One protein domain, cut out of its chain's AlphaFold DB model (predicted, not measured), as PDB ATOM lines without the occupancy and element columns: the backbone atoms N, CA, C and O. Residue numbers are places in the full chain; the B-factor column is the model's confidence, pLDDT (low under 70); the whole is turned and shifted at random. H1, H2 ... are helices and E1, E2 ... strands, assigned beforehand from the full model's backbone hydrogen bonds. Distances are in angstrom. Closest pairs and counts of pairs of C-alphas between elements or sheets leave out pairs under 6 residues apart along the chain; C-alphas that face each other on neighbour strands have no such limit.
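What this domain is: This is residues 53 to 123 of the 290 residues of the protein "YheO-like PAS domain-containing protein" of Polynucleobacter sp. UB-Domo-W1 (UniProt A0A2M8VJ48). Three helices, H1, H2 and H4, make the body, their centres forming a triangle, and a small two-strand hairpin, E1 and E2, reaches away from it as an arm that adds to the longest axis. The short H3 lies at the turn from H2 to H4. The printed part has 71 residues, with two named strands and then four named helices in the order E1, E2, H1, H2, H3, H4; the sheet, E1 - E2, is antiparallel and the class is mostly helix. The whole is compact, with a radius of gyration of the C-alphas of 11.7 A, and spans 37 by 26 by 18 A.

How they stand to each other: Begin at the sheet, where E1, residues 61 to 63, and E2, residues 69 to 71, form an antiparallel hairpin at 141 degrees. Look there for N 62 and O 70, 3.0 A apart, and N 70 and O 62, 2.8 A apart, both within hydrogen-bond range. E1 is apart from H1, residues 73 to 85, but only just, at 8.3 A. H1 touches H4, residues 111 to 122, the same way at a steep tilt of 47 degrees; the closest C-alphas, of Cys 80 and Tyr 116, are 6.1 A apart. H2, residues 89 to 101, only just touches H1, with 3 pairs of C-alphas within 8 A, through its residues 92 to 95 alone; the closest C-alphas are those of Phe 83 and Ile 92, 6.8 A apart. H1 and H2 form a helical hairpin, opposite ways at a shallow tilt of 32 degrees, only just short of steep. H2 and H4 also only just touch, with 3 pairs, at a steep tilt of 58 degrees, opposite ways; the closest C-alphas are those of Ile 96 and Met 120, 6.8 A apart. The helix packing is mostly crossed, but only just: 1 of the 3 touching pairs is at a shallow tilt. H3, residues 104 to 107, is close to H4 but not clearly touching, with the C-alphas of Ala 105 and Ser 113 closest at 6.6 A. In H2 and H4 every O i to N i+4 pair is within hydrogen-bond range, in H1 8 of 9 are, and H3 is too short for such a pair.

Where its parts are: Find C-alpha 61 at (-42.621, 20.512, 24.853), where E1 begins; E1 and E2 each have 3 residues, 7.1 A and 7.2 A long. H1 starts at C-alpha 73, (-45.793, 14.275, 30.938), and runs 19.0 A; H2 runs 18.0 A, H3 5.3 A and H4 16.3 A, ending at C-alpha 122, (-56.702, 28.457, 41.753).

The domain as a whole: The two C-alphas farthest apart are those of Lys 66 and Ser 122, at 37.4 A. The printed part has no cut, and the five links between its named elements are tight. The mean pLDDT of the printed part is 93.0, and no printed residue is under 70.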
ATOM      1  N   ILE A  53     -42.604  29.030  28.434       95.19
ATOM      2  CA  ILE A  53     -41.387  28.731  27.672       95.19
ATOM      3  C   ILE A  53     -40.120  29.388  28.245       95.19
ATOM      4  O   ILE A  53     -39.007  28.974  27.926       95.19
ATOM      5  N   ALA A  54     -40.266  30.375  29.136       94.38
ATOM      6  CA  ALA A  54     -39.151  30.991  29.851       94.38
ATOM      7  C   ALA A  54     -38.615  30.148  31.018       94.38
ATOM      8  O   ALA A  54     -37.663  30.563  31.681       94.38
ATOM      9  N   TYR A  55     -39.197  28.972  31.258       96.25
ATOM     10  CA  TYR A  55     -38.820  28.051  32.323       96.25
ATOM     11  C   TYR A  55     -38.369  26.703  31.730       96.25
ATOM     12  O   TYR A  55     -39.125  25.737  31.790       96.25
ATOM     13  N   PRO A  56     -37.150  26.577  31.161       94.19
ATOM     14  CA  PRO A  56     -36.719  25.361  30.456       94.19
ATOM     15  C   PRO A  56     -36.835  24.038  31.242       94.19
ATOM     16  O   PRO A  56     -37.210  23.031  30.634       94.19
ATOM     17  N   PRO A  57     -36.578  23.992  32.570       96.38
ATOM     18  CA  PRO A  57     -36.805  22.775  33.357       96.38
ATOM     19  C   PRO A  57     -38.277  22.338  33.416       96.38
ATOM     20  O   PRO A  57     -38.553  21.163  33.634       96.38
ATOM     21  N   TYR A  58     -39.204  23.275  33.200       97.56
ATOM     22  CA  TYR A  58     -40.650  23.112  33.370       97.56
ATOM     23  C   TYR A  58     -41.437  23.304  32.064       97.56
ATOM     24  O   TYR A  58     -42.660  23.230  32.070       97.56
ATOM     25  N   TYR A  59     -40.774  23.556  30.932       97.56
ATOM     26  CA  TYR A  59     -41.443  23.663  29.640       97.56
ATOM     27  C   TYR A  59     -41.673  22.255  29.067       97.56
ATOM     28  O   TYR A  59     -40.693  21.565  28.780       97.56
ATOM     29  N   PRO A  60     -42.927  21.796  28.902       97.31
ATOM     30  CA  PRO A  60     -43.217  20.383  28.663       97.31
ATOM     31  C   PRO A  60     -43.244  20.001  27.177       97.31
ATOM     32  O   PRO A  60     -43.765  18.946  26.839       97.31
ATOM     33  N   ILE A  61     -42.729  20.843  26.278       97.38
ATOM     34  CA  ILE A  61     -42.621  20.512  24.853       97.38
ATOM     35  C   ILE A  61     -41.182  20.149  24.531       97.38
ATOM     36  O   ILE A  61     -40.280  20.976  24.662       97.38
ATOM     37  N   GLU A  62     -41.003  18.924  24.055       93.88
ATOM     38  CA  GLU A  62     -39.712  18.351  23.698       93.88
ATOM     39  C   GLU A  62     -39.711  17.859  22.256       93.88
ATOM     40  O   GLU A  62     -40.763  17.614  21.671       93.88
ATOM     41  N   SER A  63     -38.520  17.690  21.683       91.06
ATOM     42  CA  SER A  63     -38.341  17.038  20.385       91.06
ATOM     43  C   SER A  63     -37.710  15.669  20.579       91.06
ATOM     44  O   SER A  63     -36.745  15.516  21.324       91.06
ATOM     45  N   ASN A  64     -38.219  14.653  19.887       89.38
ATOM     46  CA  ASN A  64     -37.540  13.362  19.831       89.38
ATOM     47  C   ASN A  64     -36.386  13.383  18.810       89.38
ATOM     48  O   ASN A  64     -36.200  14.357  18.076       89.38
ATOM     49  N   LYS A  65     -35.644  12.271  18.717       84.88
ATOM     50  CA  LYS A  65     -34.513  12.108  17.781       84.88
ATOM     51  C   LYS A  65     -34.881  12.292  16.303       84.88
ATOM     52  O   LYS A  65     -34.019  12.556  15.482       84.88
ATOM     53  N   LYS A  66     -36.160  12.143  15.948       84.69
ATOM     54  CA  LYS A  66     -36.661  12.338  14.579       84.69
ATOM     55  C   LYS A  66     -37.116  13.778  14.315       84.69
ATOM     56  O   LYS A  66     -37.717  14.031  13.278       84.69
ATOM     57  N   GLY A  67     -36.898  14.702  15.252       82.69
ATOM     58  CA  GLY A  67     -37.350  16.087  15.121       82.69
ATOM     59  C   GLY A  67     -38.859  16.272  15.310       82.69
ATOM     60  O   GLY A  67     -39.390  17.313  14.932       82.69
ATOM     61  N   MET A  68     -39.576  15.274  15.843       89.25
ATOM     62  CA  MET A  68     -41.013  15.400  16.104       89.25
ATOM     63  C   MET A  68     -41.242  15.901  17.525       89.25
ATOM     64  O   MET A  68     -40.699  15.331  18.477       89.25
ATOM     65  N   LEU A  69     -42.074  16.936  17.654       94.44
ATOM     66  CA  LEU A  69     -42.450  17.487  18.949       94.44
ATOM     67  C   LEU A  69     -43.417  16.559  19.695       94.44
ATOM     68  O   LEU A  69     -44.287  15.939  19.082       94.44
ATOM     69  N   TYR A  70     -43.284  16.488  21.016       95.06
ATOM     70  CA  TYR A  70     -44.193  15.763  21.902       95.06
ATOM     71  C   TYR A  70     -44.374  16.491  23.242       95.06
ATOM     72  O   TYR A  70     -43.557  17.331  23.625       95.06
ATOM     73  N   LEU A  71     -45.467  16.166  23.939       96.81
ATOM     74  CA  LEU A  71     -45.743  16.631  25.299       96.81
ATOM     75  C   LEU A  71     -45.061  15.691  26.301       96.81
ATOM     76  O   LEU A  71     -45.435  14.523  26.407       96.81
ATOM     77  N   ASP A  72     -44.073  16.181  27.041       96.75
ATOM     78  CA  ASP A  72     -43.433  15.439  28.124       96.75
ATOM     79  C   ASP A  72     -44.297  15.520  29.395       96.75
ATOM     80  O   ASP A  72     -44.395  16.566  30.046       96.75
ATOM     81  N   LYS A  73     -44.930  14.394  29.752       96.19
ATOM     82  CA  LYS A  73     -45.793  14.275  30.938       96.19
ATOM     83  C   LYS A  73     -45.047  14.599  32.239       96.19
ATOM     84  O   LYS A  73     -45.610  15.264  33.106       96.19
ATOM     85  N   ASN A  74     -43.797  14.162  32.385       96.00
ATOM     86  CA  ASN A  74     -43.033  14.367  33.617       96.00
ATOM     87  C   ASN A  74     -42.704  15.847  33.810       96.00
ATOM     88  O   ASN A  74     -42.873  16.378  34.906       96.00
ATOM     89  N   LYS A  75     -42.300  16.538  32.738       97.56
ATOM     90  CA  LYS A  75     -42.102  17.992  32.768       97.56
ATOM     91  C   LYS A  75     -43.401  18.744  33.010       97.56
ATOM     92  O   LYS A  75     -43.387  19.731  33.736       97.56
ATOM     93  N   PHE A  76     -44.517  18.274  32.449       98.00
ATOM     94  CA  PHE A  76     -45.825  18.877  32.693       98.00
ATOM     95  C   PHE A  76     -46.201  18.815  34.180       98.00
ATOM     96  O   PHE A  76     -46.597  19.824  34.759       98.00
ATOM     97  N   ILE A  77     -46.016  17.659  34.825       96.94
ATOM     98  CA  ILE A  77     -46.271  17.489  36.264       96.94
ATOM     99  C   ILE A  77     -45.297  18.332  37.093       96.94
ATOM    100  O   ILE A  77     -45.725  19.049  37.993       96.94
ATOM    101  N   ALA A  78     -44.006  18.325  36.746       97.50
ATOM    102  CA  ALA A  78     -43.007  19.149  37.422       97.50
ATOM    103  C   ALA A  78     -43.334  20.650  37.332       97.50
ATOM    104  O   ALA A  78     -43.124  21.387  38.293       97.50
ATOM    105  N   ALA A  79     -43.874  21.103  36.196       97.88
ATOM    106  CA  ALA A  79     -44.377  22.459  36.039       97.88
ATOM    107  C   ALA A  79     -45.563  22.725  36.969       97.88
ATOM    108  O   ALA A  79     -45.603  23.771  37.616       97.88
ATOM    109  N   CYS A  80     -46.496  21.773  37.075       96.00
ATOM    110  CA  CYS A  80     -47.650  21.918  37.953       96.00
ATOM    111  C   CYS A  80     -47.225  22.094  39.424       96.00
ATOM    112  O   CYS A  80     -47.638  23.047  40.093       96.00
ATOM    113  N   ASP A  81     -46.323  21.234  39.899       95.12
ATOM    114  CA  ASP A  81     -45.780  21.305  41.258       95.12
ATOM    115  C   ASP A  81     -45.023  22.620  41.494       95.12
ATOM    116  O   ASP A  81     -45.209  23.291  42.513       95.12
ATOM    117  N   TYR A  82     -44.193  23.029  40.528       97.00
ATOM    118  CA  TYR A  82     -43.400  24.249  40.636       97.00
ATOM    119  C   TYR A  82     -44.269  25.505  40.731       97.00
ATOM    120  O   TYR A  82     -44.056  26.317  41.635       97.00
ATOM    121  N   PHE A  83     -45.251  25.666  39.837       95.50
ATOM    122  CA  PHE A  83     -46.092  26.868  39.786       95.50
ATOM    123  C   PHE A  83     -47.149  26.927  40.891       95.50
ATOM    124  O   PHE A  83     -47.629  28.017  41.196       95.50
ATOM    125  N   THR A  84     -47.455  25.802  41.543       91.38
ATOM    126  CA  THR A  84     -48.248  25.797  42.782       91.38
ATOM    127  C   THR A  84     -47.508  26.518  43.916       91.38
ATOM    128  O   THR A  84     -48.119  27.229  44.709       91.38
ATOM    129  N   LEU A  85     -46.180  26.367  43.983       92.56
ATOM    130  CA  LEU A  85     -45.330  26.996  45.003       92.56
ATOM    131  C   LEU A  85     -44.783  28.366  44.576       92.56
ATOM    132  O   LEU A  85     -44.528  29.219  45.423       92.56
ATOM    133  N   HIS A  86     -44.607  28.582  43.271       94.19
ATOM    134  CA  HIS A  86     -44.030  29.797  42.690       94.19
ATOM    135  C   HIS A  86     -44.943  30.347  41.587       94.19
ATOM    136  O   HIS A  86     -44.634  30.195  40.400       94.19
ATOM    137  N   PRO A  87     -46.082  30.969  41.939       90.88
ATOM    138  CA  PRO A  87     -47.066  31.378  40.949       90.88
ATOM    139  C   PRO A  87     -46.496  32.354  39.915       90.88
ATOM    140  O   PRO A  87     -45.889  33.370  40.248       90.88
ATOM    141  N   SER A  88     -46.747  32.060  38.642       93.56
ATOM    142  CA  SER A  88     -46.548  32.975  37.517       93.56
ATOM    143  C   SER A  88     -47.830  32.947  36.688       93.56
ATOM    144  O   SER A  88     -48.025  31.985  35.940       93.56
ATOM    145  N   PRO A  89     -48.734  33.937  36.827       92.12
ATOM    146  CA  PRO A  89     -50.028  33.930  36.144       92.12
ATOM    147  C   PRO A  89     -49.925  33.672  34.638       92.12
ATOM    148  O   PRO A  89     -50.692  32.873  34.105       92.12
ATOM    149  N   LYS A  90     -48.938  34.276  33.961       92.25
ATOM    150  CA  LYS A  90     -48.691  34.052  32.530       92.25
ATOM    151  C   LYS A  90     -48.279  32.601  32.227       92.25
ATOM    152  O   LYS A  90     -48.883  31.974  31.362       92.25
ATOM    153  N   ALA A  91     -47.317  32.032  32.960       95.06
ATOM    154  CA  ALA A  91     -46.885  30.644  32.744       95.06
ATOM    155  C   ALA A  91     -47.967  29.615  33.102       95.06
ATOM    156  O   ALA A  91     -48.114  28.614  32.406       95.06
ATOM    157  N   ILE A  92     -48.738  29.868  34.163       94.81
ATOM    158  CA  ILE A  92     -49.874  29.026  34.555       94.81
ATOM    159  C   ILE A  92     -50.937  29.044  33.455       94.81
ATOM    160  O   ILE A  92     -51.447  27.987  33.088       94.81
ATOM    161  N   ALA A  93     -51.247  30.216  32.894       92.56
ATOM    162  CA  ALA A  93     -52.209  30.323  31.804       92.56
ATOM    163  C   ALA A  93     -51.757  29.552  30.551       92.56
ATOM    164  O   ALA A  93     -52.551  28.807  29.979       92.56
ATOM    165  N   ASP A  94     -50.481  29.668  30.172       94.44
ATOM    166  CA  ASP A  94     -49.884  28.890  29.080       94.44
ATOM    167  C   ASP A  94     -49.951  27.375  29.351       94.44
ATOM    168  O   ASP A  94     -50.300  26.605  28.457       94.44
ATOM    169  N   LEU A  95     -49.644  26.936  30.579       95.94
ATOM    170  CA  LEU A  95     -49.650  25.521  30.969       95.94
ATOM    171  C   LEU A  95     -51.059  24.924  30.929       95.94
ATOM    172  O   LEU A  95     -51.243  23.837  30.382       95.94
ATOM    173  N   ILE A  96     -52.051  25.642  31.466       94.00
ATOM    174  CA  ILE A  96     -53.461  25.241  31.410       94.00
ATOM    175  C   ILE A  96     -53.924  25.185  29.953       94.00
ATOM    176  O   ILE A  96     -54.484  24.176  29.531       94.00
ATOM    177  N   TYR A  97     -53.641  26.221  29.156       93.50
ATOM    178  CA  TYR A  97     -54.007  26.237  27.741       93.50
ATOM    179  C   TYR A  97     -53.428  25.031  26.997       93.50
ATOM    180  O   TYR A  97     -54.149  24.318  26.297       93.50
ATOM    181  N   LEU A  98     -52.134  24.769  27.188       95.12
ATOM    182  CA  LEU A  98     -51.439  23.654  26.562       95.12
ATOM    183  C   LEU A  98     -52.007  22.300  27.005       95.12
ATOM    184  O   LEU A  98     -52.210  21.424  26.161       95.12
ATOM    185  N   GLY A  99     -52.277  22.133  28.301       94.50
ATOM    186  CA  GLY A  99     -52.836  20.906  28.859       94.50
ATOM    187  C   GLY A  99     -54.243  20.622  28.338       94.50
ATOM    188  O   GLY A  99     -54.523  19.512  27.887       94.50
ATOM    189  N   GLN A 100     -55.116  21.630  28.329       91.50
ATOM    190  CA  GLN A 100     -56.477  21.498  27.812       91.50
ATOM    191  C   GLN A 100     -56.502  21.242  26.300       91.50
ATOM    192  O   GLN A 100     -57.233  20.369  25.838       91.50
ATOM    193  N   ALA A 101     -55.682  21.952  25.518       91.88
ATOM    194  CA  ALA A 101     -55.658  21.813  24.060       91.88
ATOM    195  C   ALA A 101     -55.113  20.454  23.569       91.88
ATOM    196  O   ALA A 101     -55.313  20.097  22.401       91.88
ATOM    197  N   ASN A 102     -54.433  19.707  24.444       93.38
ATOM    198  CA  ASN A 102     -53.864  18.387  24.165       93.38
ATOM    199  C   ASN A 102     -54.471  17.267  25.026       93.38
ATOM    200  O   ASN A 102     -53.917  16.174  25.049       93.38
ATOM    201  N   ASP A 103     -55.586  17.531  25.717       92.06
ATOM    202  CA  ASP A 103     -56.300  16.564  26.563       92.06
ATOM    203  C   ASP A 103     -55.398  15.818  27.567       92.06
ATOM    204  O   ASP A 103     -55.572  14.633  27.833       92.06
ATOM    205  N   ILE A 104     -54.411  16.496  28.168       93.44
ATOM    206  CA  ILE A 104     -53.481  15.810  29.083       93.44
ATOM    207  C   ILE A 104     -54.187  15.234  30.314       93.44
ATOM    208  O   ILE A 104     -53.703  14.272  30.899       93.44
ATOM    209  N   ALA A 105     -55.342  15.787  30.695       91.44
ATOM    210  CA  ALA A 105     -56.115  15.334  31.845       91.44
ATOM    211  C   ALA A 105     -56.483  13.843  31.766       91.44
ATOM    212  O   ALA A 105     -56.517  13.188  32.806       91.44
ATOM    213  N   SER A 106     -56.697  13.295  30.561       92.38
ATOM    214  CA  SER A 106     -56.976  11.866  30.364       92.38
ATOM    215  C   SER A 106     -55.755  10.963  30.596       92.38
ATOM    216  O   SER A 106     -55.908   9.754  30.756       92.38
ATOM    217  N   LEU A 107     -54.552  11.545  30.665       91.38
ATOM    218  CA  LEU A 107     -53.275  10.856  30.876       91.38
ATOM    219  C   LEU A 107     -52.741  10.974  32.315       91.38
ATOM    220  O   LEU A 107     -51.697  10.391  32.624       91.38
ATOM    221  N   LEU A 108     -53.391  11.760  33.181       93.88
ATOM    222  CA  LEU A 108     -52.952  12.014  34.558       93.88
ATOM    223  C   LEU A 108     -53.705  11.130  35.558       93.88
ATOM    224  O   LEU A 108     -54.926  11.013  35.497       93.88
ATOM    225  N   GLU A 109     -52.992  10.593  36.550       93.50
ATOM    226  CA  GLU A 109     -53.570   9.706  37.566       93.50
ATOM    227  C   GLU A 109     -53.295  10.192  38.996       93.50
ATOM    228  O   GLU A 109     -52.271  10.809  39.296       93.50
ATOM    229  N   GLY A 110     -54.224   9.912  39.918       93.94
ATOM    230  CA  GLY A 110     -54.050  10.148  41.354       93.94
ATOM    231  C   GLY A 110     -53.584  11.570  41.703       93.94
ATOM    232  O   GLY A 110     -54.320  12.542  41.530       93.94
ATOM    233  N   LYS A 111     -52.354  11.685  42.224       92.25
ATOM    234  CA  LYS A 111     -51.759  12.969  42.637       92.25
ATOM    235  C   LYS A 111     -51.494  13.913  41.461       92.25
ATOM    236  O   LYS A 111     -51.620  15.119  41.634       92.25
ATOM    237  N   GLU A 112     -51.166  13.375  40.289       93.50
ATOM    238  CA  GLU A 112     -50.865  14.162  39.088       93.50
ATOM    239  C   GLU A 112     -52.115  14.919  38.623       93.50
ATOM    240  O   GLU A 112     -52.080  16.125  38.386       93.50
ATOM    241  N   SER A 113     -53.246  14.203  38.570       94.06
ATOM    242  CA  SER A 113     -54.542  14.768  38.191       94.06
ATOM    243  C   SER A 113     -54.977  15.848  39.180       94.06
ATOM    244  O   SER A 113     -55.417  16.921  38.773       94.06
ATOM    245  N   LYS A 114     -54.772  15.602  40.482       93.62
ATOM    246  CA  LYS A 114     -55.076  16.582  41.526       93.62
ATOM    247  C   LYS A 114     -54.258  17.867  41.371       93.62
ATOM    248  O   LYS A 114     -54.838  18.942  41.427       93.62
ATOM    249  N   CYS A 115     -52.950  17.766  41.129       92.81
ATOM    250  CA  CYS A 115     -52.082  18.937  40.974       92.81
ATOM    251  C   CYS A 115     -52.546  19.844  39.820       92.81
ATOM    252  O   CYS A 115     -52.687  21.057  39.980       92.81
ATOM    253  N   TYR A 116     -52.881  19.248  38.672       93.50
ATOM    254  CA  TYR A 116     -53.395  19.999  37.529       93.50
ATOM    255  C   TYR A 116     -54.775  20.627  37.800       93.50
ATOM    256  O   TYR A 116     -55.002  21.790  37.468       93.50
ATOM    257  N   GLN A 117     -55.683  19.895  38.453       90.81
ATOM    258  CA  GLN A 117     -56.997  20.418  38.845       90.81
ATOM    259  C   GLN A 117     -56.883  21.584  39.835       90.81
ATOM    260  O   GLN A 117     -57.556  22.599  39.658       90.81
ATOM    261  N   ASP A 118     -56.011  21.471  40.836       89.38
ATOM    262  CA  ASP A 118     -55.777  22.517  41.834       89.38
ATOM    263  C   ASP A 118     -55.243  23.799  41.163       89.38
ATOM    264  O   ASP A 118     -55.699  24.902  41.480       89.38
ATOM    265  N   LEU A 119     -54.355  23.680  40.166       89.38
ATOM    266  CA  LEU A 119     -53.906  24.818  39.353       89.38
ATOM    267  C   LEU A 119     -55.030  25.455  38.532       89.38
ATOM    268  O   LEU A 119     -55.125  26.679  38.476       89.38
ATOM    269  N   MET A 120     -55.896  24.653  37.912       88.25
ATOM    270  CA  MET A 120     -57.043  25.180  37.165       88.25
ATOM    271  C   MET A 120     -58.029  25.919  38.078       88.25
ATOM    272  O   MET A 120     -58.526  26.978  37.710       88.25
ATOM    273  N   LEU A 121     -58.296  25.390  39.275       85.44
ATOM    274  CA  LEU A 121     -59.231  25.986  40.237       85.44
ATOM    275  C   LEU A 121     -58.680  27.253  40.900       85.44
ATOM    276  O   LEU A 121     -59.439  28.170  41.208       85.44
ATOM    277  N   SER A 122     -57.368  27.308  41.128       79.88
ATOM    278  CA  SER A 122     -56.702  28.457  41.753       79.88
ATOM    279  C   SER A 122     -56.391  29.595  40.776       79.88
ATOM    280  O   SER A 122     -56.001  30.678  41.213       79.88
ATOM    281  N   SER A 123     -56.587  29.385  39.471       76.69
ATOM    282  CA  SER A 123     -56.238  30.352  38.433       76.69
ATOM    283  C   SER A 123     -57.491  31.018  37.844       76.69
ATOM    284  O   SER A 123     -58.083  30.494  36.900       76.69
TER     285      SER A 123